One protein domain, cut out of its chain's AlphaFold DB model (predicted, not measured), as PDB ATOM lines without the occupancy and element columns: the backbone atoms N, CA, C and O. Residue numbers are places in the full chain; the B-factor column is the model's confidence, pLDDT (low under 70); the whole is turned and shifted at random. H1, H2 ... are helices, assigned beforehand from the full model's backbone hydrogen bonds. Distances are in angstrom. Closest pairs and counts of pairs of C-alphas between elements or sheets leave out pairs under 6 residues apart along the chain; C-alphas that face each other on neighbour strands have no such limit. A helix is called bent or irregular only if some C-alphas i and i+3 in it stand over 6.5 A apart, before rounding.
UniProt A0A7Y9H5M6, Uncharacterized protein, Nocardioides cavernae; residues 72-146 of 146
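What this domain is: This is residues 72 to 146 of the 146 residues of an uncharacterized protein of Nocardioides cavernae (UniProt A0A7Y9H5M6). Three helices outline a flat triangle: the long, kinked H1 makes one side, H2 folds back from its end to make a V with it, and the short H3 stands across the open end. H4 crosses H1 on one flat side of this triangle, its residues 141 to 145 reaching H2. The printed part has 75 residues with four named helices, in the order H1, H2, H3, H4, and no named strand; the class is all helix. It is compact, with a radius of gyration of the C-alphas of 11.8 A and spans of 36 by 26 by 15 A.

How they stand to each other: H1, residues 76 to 97, has a kink of 65 degrees near residue 83 and is irregular: C-alphas 82 and 85 are 7.4 A apart. With residues 86 to 94 alone it touches H2, residues 99 to 112, at a steep tilt of 45 degrees, opposite ways; the closest C-alphas, of Ala 90 and Ala 102, are 4.3 A apart. H4, residues 133 to 145, is the hub, touching three helices. Its closest C-alpha pair with H1 is Met 138 and Ala 87, 4.9 A, at a steep tilt of 66 degrees. Its residues 141 to 145 touch residues 106 to 110 of H2, closest at the C-alphas of Leu 141 and Leu 106, 6.2 A. H3, residues 115 to 122, only just touches H4, with 3 pairs of C-alphas within 8 A, the closest Arg 118 and Leu 145, 6.0 A. H3 is close to H1 but not clearly touching: the closest C-alphas, of Leu 121 and Val 79, are 7.0 A apart. H2 and H3 are apart. Every O i to N i+4 pair is within hydrogen-bond range in H2, H3 and H4, and 13 of 18 in H1.

Where its parts are: H1 begins at C-alpha 76 (19.348, -53.418, 0.285) and measures 30.0 A from first to last C-alpha. H2 measures 20.3 A, H3 10.5 A and H4 18.5 A, ending at C-alpha 145 (11.502, -43.335, -7.131).

The domain as a whole: The C-alphas farthest apart, of Ile 73 and Ala 97, are 36.9 A apart. The printed part has no cut and no long link, and no printed residue has a pLDDT under 70.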
ATOM      1  N   PRO A  72      20.759 -46.548   9.456       81.81
ATOM      2  CA  PRO A  72      21.554 -45.873   8.418       81.81
ATOM      3  C   PRO A  72      22.632 -46.760   7.760       81.81
ATOM      4  O   PRO A  72      23.548 -46.253   7.122       81.81
ATOM      5  N   ILE A  73      22.570 -48.086   7.926       87.19
ATOM      6  CA  ILE A  73      23.506 -48.995   7.258       87.19
ATOM      7  C   ILE A  73      23.005 -49.210   5.832       87.19
ATOM      8  O   ILE A  73      21.903 -49.722   5.637       87.19
ATOM      9  N   ALA A  74      23.847 -48.896   4.848       88.19
ATOM     10  CA  ALA A  74      23.573 -49.077   3.426       88.19
ATOM     11  C   ALA A  74      23.471 -50.570   3.041       88.19
ATOM     12  O   ALA A  74      24.392 -51.174   2.497       88.19
ATOM     13  N   ARG A  75      22.331 -51.194   3.348       89.62
ATOM     14  CA  ARG A  75      21.969 -52.562   2.953       89.62
ATOM     15  C   ARG A  75      20.647 -52.533   2.201       89.62
ATOM     16  O   ARG A  75      19.691 -51.935   2.677       89.62
ATOM     17  N   ALA A  76      20.567 -53.267   1.092       87.81
ATOM     18  CA  ALA A  76      19.348 -53.418   0.285       87.81
ATOM     19  C   ALA A  76      18.115 -53.831   1.119       87.81
ATOM     20  O   ALA A  76      16.996 -53.396   0.864       87.81
ATOM     21  N   THR A  77      18.310 -54.627   2.176       86.94
ATOM     22  CA  THR A  77      17.226 -55.041   3.080       86.94
ATOM     23  C   THR A  77      16.591 -53.883   3.855       86.94
ATOM     24  O   THR A  77      15.451 -54.022   4.295       86.94
ATOM     25  N   GLN A  78      17.279 -52.741   4.000       90.94
ATOM     26  CA  GLN A  78      16.733 -51.555   4.664       90.94
ATOM     27  C   GLN A  78      15.649 -50.856   3.838       90.94
ATOM     28  O   GLN A  78      14.747 -50.264   4.422       90.94
ATOM     29  N   VAL A  79      15.653 -50.996   2.507       92.56
ATOM     30  CA  VAL A  79      14.633 -50.391   1.628       92.56
ATOM     31  C   VAL A  79      13.222 -50.870   1.988       92.56
ATOM     32  O   VAL A  79      12.254 -50.118   1.884       92.56
ATOM     33  N   GLY A  80      13.096 -52.090   2.519       91.19
ATOM     34  CA  GLY A  80      11.823 -52.618   3.005       91.19
ATOM     35  C   GLY A  80      11.195 -51.793   4.135       91.19
ATOM     36  O   GLY A  80       9.974 -51.745   4.219       91.19
ATOM     37  N   HIS A  81      11.984 -51.100   4.961       90.75
ATOM     38  CA  HIS A  81      11.447 -50.200   5.992       90.75
ATOM     39  C   HIS A  81      10.810 -48.933   5.405       90.75
ATOM     40  O   HIS A  81      10.033 -48.279   6.094       90.75
ATOM     41  N   VAL A  82      11.126 -48.598   4.151       94.06
ATOM     42  CA  VAL A  82      10.582 -47.431   3.447       94.06
ATOM     43  C   VAL A  82       9.426 -47.842   2.531       94.06
ATOM     44  O   VAL A  82       8.376 -47.209   2.551       94.06
ATOM     45  N   LEU A  83       9.589 -48.917   1.749       96.06
ATOM     46  CA  LEU A  83       8.700 -49.217   0.617       96.06
ATOM     47  C   LEU A  83       7.766 -50.419   0.817       96.06
ATOM     48  O   LEU A  83       6.777 -50.547   0.093       96.06
ATOM     49  N   ARG A  84       8.030 -51.317   1.778       96.44
ATOM     50  CA  ARG A  84       7.271 -52.580   1.889       96.44
ATOM     51  C   ARG A  84       5.800 -52.370   2.243       96.44
ATOM     52  O   ARG A  84       4.962 -53.132   1.761       96.44
ATOM     53  N   ALA A  85       5.479 -51.356   3.043       97.31
ATOM     54  CA  ALA A  85       4.094 -51.029   3.376       97.31
ATOM     55  C   ALA A  85       3.297 -50.651   2.113       97.31
ATOM     56  O   ALA A  85       2.234 -51.215   1.871       97.31
ATOM     57  N   THR A  86       3.851 -49.789   1.255       97.75
ATOM     58  CA  THR A  86       3.236 -49.393  -0.023       97.75
ATOM     59  C   THR A  86       3.172 -50.549  -1.019       97.75
ATOM     60  O   THR A  86       2.146 -50.758  -1.656       97.75
ATOM     61  N   ALA A  87       4.218 -51.370  -1.112       97.81
ATOM     62  CA  ALA A  87       4.180 -52.573  -1.944       97.81
ATOM     63  C   ALA A  87       3.111 -53.578  -1.470       97.81
ATOM     64  O   ALA A  87       2.474 -54.253  -2.279       97.81
ATOM     65  N   SER A  88       2.886 -53.663  -0.156       98.12
ATOM     66  CA  SER A  88       1.805 -54.465   0.426       98.12
ATOM     67  C   SER A  88       0.433 -53.865   0.109       98.12
ATOM     68  O   SER A  88      -0.494 -54.617  -0.165       98.12
ATOM     69  N   GLU A  89       0.302 -52.533   0.086       98.38
ATOM     70  CA  GLU A  89      -0.913 -51.842  -0.365       98.38
ATOM     71  C   GLU A  89      -1.254 -52.175  -1.816       98.38
ATOM     72  O   GLU A  89      -2.382 -52.572  -2.099       98.38
ATOM     73  N   ALA A  90      -0.270 -52.084  -2.713       98.44
ATOM     74  CA  ALA A  90      -0.448 -52.428  -4.117       98.44
ATOM     75  C   ALA A  90      -0.856 -53.900  -4.273       98.44
ATOM     76  O   ALA A  90      -1.786 -54.203  -5.014       98.44
ATOM     77  N   ARG A  91      -0.244 -54.817  -3.511       98.50
ATOM     78  CA  ARG A  91      -0.643 -56.233  -3.516       98.50
ATOM     79  C   ARG A  91      -2.070 -56.443  -3.001       98.50
ATOM     80  O   ARG A  91      -2.786 -57.273  -3.547       98.50
ATOM     81  N   ILE A  92      -2.499 -55.714  -1.972       98.50
ATOM     82  CA  ILE A  92      -3.889 -55.766  -1.497       98.50
ATOM     83  C   ILE A  92      -4.842 -55.267  -2.588       98.50
ATOM     84  O   ILE A  92      -5.852 -55.914  -2.844       98.50
ATOM     85  N   ALA A  93      -4.526 -54.150  -3.245       98.50
ATOM     86  CA  ALA A  93      -5.331 -53.629  -4.348       98.50
ATOM     87  C   ALA A  93      -5.417 -54.637  -5.505       98.50
ATOM     88  O   ALA A  93      -6.505 -54.898  -6.011       98.50
ATOM     89  N   GLU A  94      -4.299 -55.278  -5.848       98.50
ATOM     90  CA  GLU A  94      -4.237 -56.340  -6.853       98.50
ATOM     91  C   GLU A  94      -5.126 -57.539  -6.509       98.50
ATOM     92  O   GLU A  94      -5.847 -58.038  -7.367       98.50
ATOM     93  N   LEU A  95      -5.111 -57.988  -5.251       98.06
ATOM     94  CA  LEU A  95      -5.956 -59.093  -4.790       98.06
ATOM     95  C   LEU A  95      -7.453 -58.770  -4.873       98.06
ATOM     96  O   LEU A  95      -8.258 -59.675  -5.078       98.06
ATOM     97  N   LEU A  96      -7.825 -57.503  -4.692       96.62
ATOM     98  CA  LEU A  96      -9.223 -57.073  -4.638       96.62
ATOM     99  C   LEU A  96      -9.780 -56.643  -6.002       96.62
ATOM    100  O   LEU A  96     -10.980 -56.773  -6.225       96.62
ATOM    101  N   ALA A  97      -8.938 -56.102  -6.885       97.88
ATOM    102  CA  ALA A  97      -9.373 -55.433  -8.113       97.88
ATOM    103  C   ALA A  97      -8.437 -55.649  -9.323       97.88
ATOM    104  O   ALA A  97      -8.660 -55.064 -10.382       97.88
ATOM    105  N   GLY A  98      -7.415 -56.502  -9.205       98.12
ATOM    106  CA  GLY A  98      -6.514 -56.865 -10.303       98.12
ATOM    107  C   GLY A  98      -5.327 -55.917 -10.509       98.12
ATOM    108  O   GLY A  98      -5.138 -54.929  -9.801       98.12
ATOM    109  N   GLU A  99      -4.486 -56.239 -11.495       97.50
ATOM    110  CA  GLU A  99      -3.172 -55.601 -11.693       97.50
ATOM    111  C   GLU A  99      -3.244 -54.085 -11.939       97.50
ATOM    112  O   GLU A  99      -2.375 -53.348 -11.473       97.50
ATOM    113  N   ALA A 100      -4.302 -53.605 -12.603       98.25
ATOM    114  CA  ALA A 100      -4.509 -52.177 -12.847       98.25
ATOM    115  C   ALA A 100      -4.617 -51.377 -11.536       98.25
ATOM    116  O   ALA A 100      -3.984 -50.333 -11.397       98.25
ATOM    117  N   ALA A 101      -5.322 -51.910 -10.532       98.38
ATOM    118  CA  ALA A 101      -5.442 -51.268  -9.226       98.38
ATOM    119  C   ALA A 101      -4.098 -51.224  -8.475       98.38
ATOM    120  O   ALA A 101      -3.798 -50.254  -7.780       98.38
ATOM    121  N   ALA A 102      -3.248 -52.245  -8.641       98.31
ATOM    122  CA  ALA A 102      -1.877 -52.218  -8.127       98.31
ATOM    123  C   ALA A 102      -1.059 -51.088  -8.769       98.31
ATOM    124  O   ALA A 102      -0.386 -50.336  -8.061       98.31
ATOM    125  N   ALA A 103      -1.131 -50.956 -10.098       98.19
ATOM    126  CA  ALA A 103      -0.411 -49.928 -10.843       98.19
ATOM    127  C   ALA A 103      -0.837 -48.508 -10.431       98.19
ATOM    128  O   ALA A 103       0.017 -47.642 -10.244       98.19
ATOM    129  N   GLU A 104      -2.134 -48.279 -10.204       98.44
ATOM    130  CA  GLU A 104      -2.655 -47.005  -9.693       98.44
ATOM    131  C   GLU A 104      -2.104 -46.660  -8.302       98.44
ATOM    132  O   GLU A 104      -1.696 -45.519  -8.060       98.44
ATOM    133  N   VAL A 105      -2.028 -47.644  -7.396       98.38
ATOM    134  CA  VAL A 105      -1.427 -47.451  -6.066       98.38
ATOM    135  C   VAL A 105       0.042 -47.051  -6.184       98.38
ATOM    136  O   VAL A 105       0.469 -46.106  -5.515       98.38
ATOM    137  N   LEU A 106       0.816 -47.726  -7.042       98.44
ATOM    138  CA  LEU A 106       2.223 -47.386  -7.257       98.44
ATOM    139  C   LEU A 106       2.378 -45.984  -7.857       98.44
ATOM    140  O   LEU A 106       3.141 -45.183  -7.323       98.44
ATOM    141  N   ALA A 107       1.602 -45.640  -8.887       98.19
ATOM    142  CA  ALA A 107       1.633 -44.314  -9.503       98.19
ATOM    143  C   ALA A 107       1.283 -43.196  -8.499       98.19
ATOM    144  O   ALA A 107       1.974 -42.176  -8.426       98.19
ATOM    145  N   SER A 108       0.252 -43.407  -7.675       97.88
ATOM    146  CA  SER A 108      -0.149 -42.479  -6.610       97.88
ATOM    147  C   SER A 108       0.899 -42.358  -5.497       97.88
ATOM    148  O   SER A 108       1.079 -41.295  -4.897       97.88
ATOM    149  N   ALA A 109       1.609 -43.439  -5.172       97.19
ATOM    150  CA  ALA A 109       2.711 -43.382  -4.219       97.19
ATOM    151  C   ALA A 109       3.897 -42.589  -4.783       97.19
ATOM    152  O   ALA A 109       4.435 -41.722  -4.090       97.19
ATOM    153  N   SER A 110       4.258 -42.825  -6.043       97.06
ATOM    154  CA  SER A 110       5.378 -42.146  -6.697       97.06
ATOM    155  C   SER A 110       5.144 -40.648  -6.879       97.06
ATOM    156  O   SER A 110       6.086 -39.868  -6.713       97.06
ATOM    157  N   SER A 111       3.903 -40.223  -7.136       96.88
ATOM    158  CA  SER A 111       3.550 -38.798  -7.223       96.88
ATOM    159  C   SER A 111       3.591 -38.079  -5.868       96.88
ATOM    160  O   SER A 111       3.936 -36.902  -5.810       96.88
ATOM    161  N   ARG A 112       3.294 -38.781  -4.765       96.50
ATOM    162  CA  ARG A 112       3.358 -38.236  -3.394       96.50
ATOM    163  C   ARG A 112       4.760 -38.270  -2.783       96.50
ATOM    164  O   ARG A 112       5.013 -37.577  -1.797       96.50
ATOM    165  N   ALA A 113       5.670 -39.077  -3.326       96.12
ATOM    166  CA  ALA A 113       7.030 -39.205  -2.819       96.12
ATOM    167  C   ALA A 113       7.870 -37.954  -3.137       96.12
ATOM    168  O   ALA A 113       8.441 -37.811  -4.223       96.12
ATOM    169  N   GLY A 114       7.949 -37.049  -2.157       96.12
ATOM    170  CA  GLY A 114       8.753 -35.830  -2.230       96.12
ATOM    171  C   GLY A 114      10.267 -36.073  -2.160       96.12
ATOM    172  O   GLY A 114      10.736 -37.187  -1.915       96.12
ATOM    173  N   ALA A 115      11.037 -34.993  -2.322       96.50
ATOM    174  CA  ALA A 115      12.501 -35.027  -2.412       96.50
ATOM    175  C   ALA A 115      13.184 -35.743  -1.233       96.50
ATOM    176  O   ALA A 115      14.129 -36.491  -1.445       96.50
ATOM    177  N   VAL A 116      12.670 -35.587  -0.007       95.62
ATOM    178  CA  VAL A 116      13.238 -36.232   1.193       95.62
ATOM    179  C   VAL A 116      13.185 -37.757   1.100       95.62
ATOM    180  O   VAL A 116      14.153 -38.424   1.447       95.62
ATOM    181  N   VAL A 117      12.082 -38.331   0.611       94.44
ATOM    182  CA  VAL A 117      11.957 -39.793   0.472       94.44
ATOM    183  C   VAL A 117      12.949 -40.310  -0.567       94.44
ATOM    184  O   VAL A 117      13.625 -41.307  -0.327       94.44
ATOM    185  N   ARG A 118      13.073 -39.604  -1.695       96.81
ATOM    186  CA  ARG A 118      13.994 -39.957  -2.784       96.81
ATOM    187  C   ARG A 118      15.455 -39.863  -2.340       96.81
ATOM    188  O   ARG A 118      16.226 -40.785  -2.583       96.81
ATOM    189  N   ASP A 119      15.803 -38.809  -1.604       95.50
ATOM    190  CA  ASP A 119      17.132 -38.631  -1.010       95.50
ATOM    191  C   ASP A 119      17.448 -39.688   0.060       95.50
ATOM    192  O   ASP A 119      18.567 -40.181   0.148       95.50
ATOM    193  N   VAL A 120      16.467 -40.111   0.862       93.88
ATOM    194  CA  VAL A 120      16.668 -41.234   1.790       93.88
ATOM    195  C   VAL A 120      16.905 -42.535   1.021       93.88
ATOM    196  O   VAL A 120      17.811 -43.283   1.383       93.88
ATOM    197  N   LEU A 121      16.132 -42.812  -0.034       94.69
ATOM    198  CA  LEU A 121      16.279 -44.028  -0.841       94.69
ATOM    199  C   LEU A 121      17.626 -44.095  -1.572       94.69
ATOM    200  O   LEU A 121      18.219 -45.176  -1.625       94.69
ATOM    201  N   SER A 122      18.137 -42.968  -2.079       94.56
ATOM    202  CA  SER A 122      19.413 -42.903  -2.811       94.56
ATOM    203  C   SER A 122      20.624 -43.318  -1.963       94.56
ATOM    204  O   SER A 122      21.625 -43.784  -2.504       94.56
ATOM    205  N   ARG A 123      20.515 -43.244  -0.628       94.44
ATOM    206  CA  ARG A 123      21.552 -43.673   0.333       94.44
ATOM    207  C   ARG A 123      21.638 -45.190   0.511       94.44
ATOM    208  O   ARG A 123      22.595 -45.682   1.109       94.44
ATOM    209  N   TYR A 124      20.644 -45.936   0.033       94.00
ATOM    210  CA  TYR A 124      20.618 -47.394   0.093       94.00
ATOM    211  C   TYR A 124      20.806 -47.994  -1.304       94.00
ATOM    212  O   TYR A 124      20.347 -47.409  -2.291       94.00
ATOM    213  N   PRO A 125      21.411 -49.196  -1.399       94.56
ATOM    214  CA  PRO A 125      21.348 -49.996  -2.617       94.56
ATOM    215  C   PRO A 125      19.895 -50.228  -3.047       94.56
ATOM    216  O   PRO A 125      18.995 -50.205  -2.205       94.56
ATOM    217  N   ALA A 126      19.689 -50.505  -4.336       94.56
ATOM    218  CA  ALA A 126      18.371 -50.817  -4.878       94.56
ATOM    219  C   ALA A 126      17.677 -51.950  -4.102       94.56
ATOM    220  O   ALA A 126      18.328 -52.854  -3.556       94.56
ATOM    221  N   ALA A 127      16.345 -51.901  -4.063       92.06
ATOM    222  CA  ALA A 127      15.527 -52.934  -3.445       92.06
ATOM    223  C   ALA A 127      15.893 -54.325  -4.003       92.06
ATOM    224  O   ALA A 127      16.044 -54.492  -5.213       92.06
ATOM    225  N   PRO A 128      16.020 -55.358  -3.151       87.25
ATOM    226  CA  PRO A 128      16.352 -56.692  -3.624       87.25
ATOM    227  C   PRO A 128      15.205 -57.259  -4.468       87.25
ATOM    228  O   PRO A 128      14.059 -57.317  -4.014       87.25
ATOM    229  N   ALA A 129      15.531 -57.751  -5.665       80.88
ATOM    230  CA  ALA A 129      14.594 -58.480  -6.512       80.88
ATOM    231  C   ALA A 129      14.250 -59.832  -5.859       80.88
ATOM    232  O   ALA A 129      15.000 -60.806  -5.934       80.88
ATOM    233  N   GLY A 130      13.126 -59.880  -5.145       83.25
ATOM    234  CA  GLY A 130      12.628 -61.095  -4.501       83.25
ATOM    235  C   GLY A 130      11.616 -61.852  -5.362       83.25
ATOM    236  O   GLY A 130      10.994 -61.295  -6.261       83.25
ATOM    237  N   ARG A 131      11.387 -63.132  -5.037       89.12
ATOM    238  CA  ARG A 131      10.428 -63.993  -5.762       89.12
ATOM    239  C   ARG A 131       8.956 -63.694  -5.446       89.12
ATOM    240  O   ARG A 131       8.081 -64.001  -6.248       89.12
ATOM    241  N   SER A 132       8.664 -63.114  -4.279       94.88
ATOM    242  CA  SER A 132       7.282 -62.792  -3.885       94.88
ATOM    243  C   SER A 132       6.704 -61.638  -4.715       94.88
ATOM    244  O   SER A 132       7.444 -60.738  -5.112       94.88
ATOM    245  N   ARG A 133       5.379 -61.614  -4.925       96.69
ATOM    246  CA  ARG A 133       4.716 -60.507  -5.640       96.69
ATOM    247  C   ARG A 133       4.952 -59.153  -4.963       96.69
ATOM    248  O   ARG A 133       5.284 -58.199  -5.651       96.69
ATOM    249  N   VAL A 134       4.916 -59.102  -3.629       97.31
ATOM    250  CA  VAL A 134       5.257 -57.893  -2.853       97.31
ATOM    251  C   VAL A 134       6.688 -57.424  -3.127       97.31
ATOM    252  O   VAL A 134       6.916 -56.233  -3.276       97.31
ATOM    253  N   ALA A 135       7.659 -58.337  -3.224       96.00
ATOM    254  CA  ALA A 135       9.043 -57.958  -3.518       96.00
ATOM    255  C   ALA A 135       9.208 -57.391  -4.937       96.00
ATOM    256  O   ALA A 135       9.973 -56.450  -5.116       96.00
ATOM    257  N   ARG A 136       8.466 -57.918  -5.922       96.94
ATOM    258  CA  ARG A 136       8.429 -57.357  -7.282       96.94
ATOM    259  C   ARG A 136       7.832 -55.949  -7.294       96.94
ATOM    260  O   ARG A 136       8.508 -55.030  -7.735       96.94
ATOM    261  N   LEU A 137       6.660 -55.758  -6.683       97.81
ATOM    262  CA  LEU A 137       6.017 -54.441  -6.552       97.81
ATOM    263  C   LEU A 137       6.900 -53.431  -5.798       97.81
ATOM    264  O   LEU A 137       6.956 -52.260  -6.151       97.81
ATOM    265  N   MET A 138       7.630 -53.881  -4.772       97.50
ATOM    266  CA  MET A 138       8.586 -53.040  -4.041       97.50
ATOM    267  C   MET A 138       9.775 -52.627  -4.915       97.50
ATOM    268  O   MET A 138      10.215 -51.486  -4.826       97.50
ATOM    269  N   SER A 139      10.288 -53.536  -5.750       96.50
ATOM    270  CA  SER A 139      11.367 -53.245  -6.699       96.50
ATOM    271  C   SER A 139      10.915 -52.303  -7.815       96.50
ATOM    272  O   SER A 139      11.672 -51.416  -8.196       96.50
ATOM    273  N   GLU A 140       9.693 -52.473  -8.323       96.62
ATOM    274  CA  GLU A 140       9.074 -51.574  -9.306       96.62
ATOM    275  C   GLU A 140       8.904 -50.162  -8.722       96.62
ATOM    276  O   GLU A 140       9.285 -49.173  -9.349       96.62
ATOM    277  N   LEU A 141       8.412 -50.068  -7.480       97.56
ATOM    278  CA  LEU A 141       8.289 -48.796  -6.773       97.56
ATOM    279  C   LEU A 141       9.654 -48.132  -6.557       97.56
ATOM    280  O   LEU A 141       9.799 -46.956  -6.880       97.56
ATOM    281  N   ASP A 142      10.651 -48.870  -6.056       97.38
ATOM    282  CA  ASP A 142      12.014 -48.359  -5.842       97.38
ATOM    283  C   ASP A 142      12.617 -47.802  -7.138       97.38
ATOM    284  O   ASP A 142      13.155 -46.699  -7.132       97.38
ATOM    285  N   ALA A 143      12.453 -48.510  -8.261       95.88
ATOM    286  CA  ALA A 143      12.918 -48.051  -9.567       95.88
ATOM    287  C   ALA A 143      12.229 -46.752 -10.020       95.88
ATOM    288  O   ALA A 143      12.890 -45.874 -10.556       95.88
ATOM    289  N   SER A 144      10.925 -46.588  -9.768       96.25
ATOM    290  CA  SER A 144      10.190 -45.359 -10.125       96.25
ATOM    291  C   SER A 144      10.538 -44.137  -9.257       96.25
ATOM    292  O   SER A 144      10.190 -42.997  -9.584       96.25
ATOM    293  N   LEU A 145      11.170 -44.372  -8.103       96.50
ATOM    294  CA  LEU A 145      11.502 -43.335  -7.131       96.50
ATOM    295  C   LEU A 145      12.938 -42.812  -7.257       96.50
ATOM    296  O   LEU A 145      13.234 -41.766  -6.671       96.50
ATOM    297  N   ARG A 146      13.789 -43.513  -8.008       92.81
ATOM    298  CA  ARG A 146      15.206 -43.198  -8.210       92.81
ATOM    299  C   ARG A 146      15.459 -42.418  -9.492       92.81
ATOM    300  O   ARG A 146      14.671 -42.570 -10.448       92.81
TER     301      ARG A 146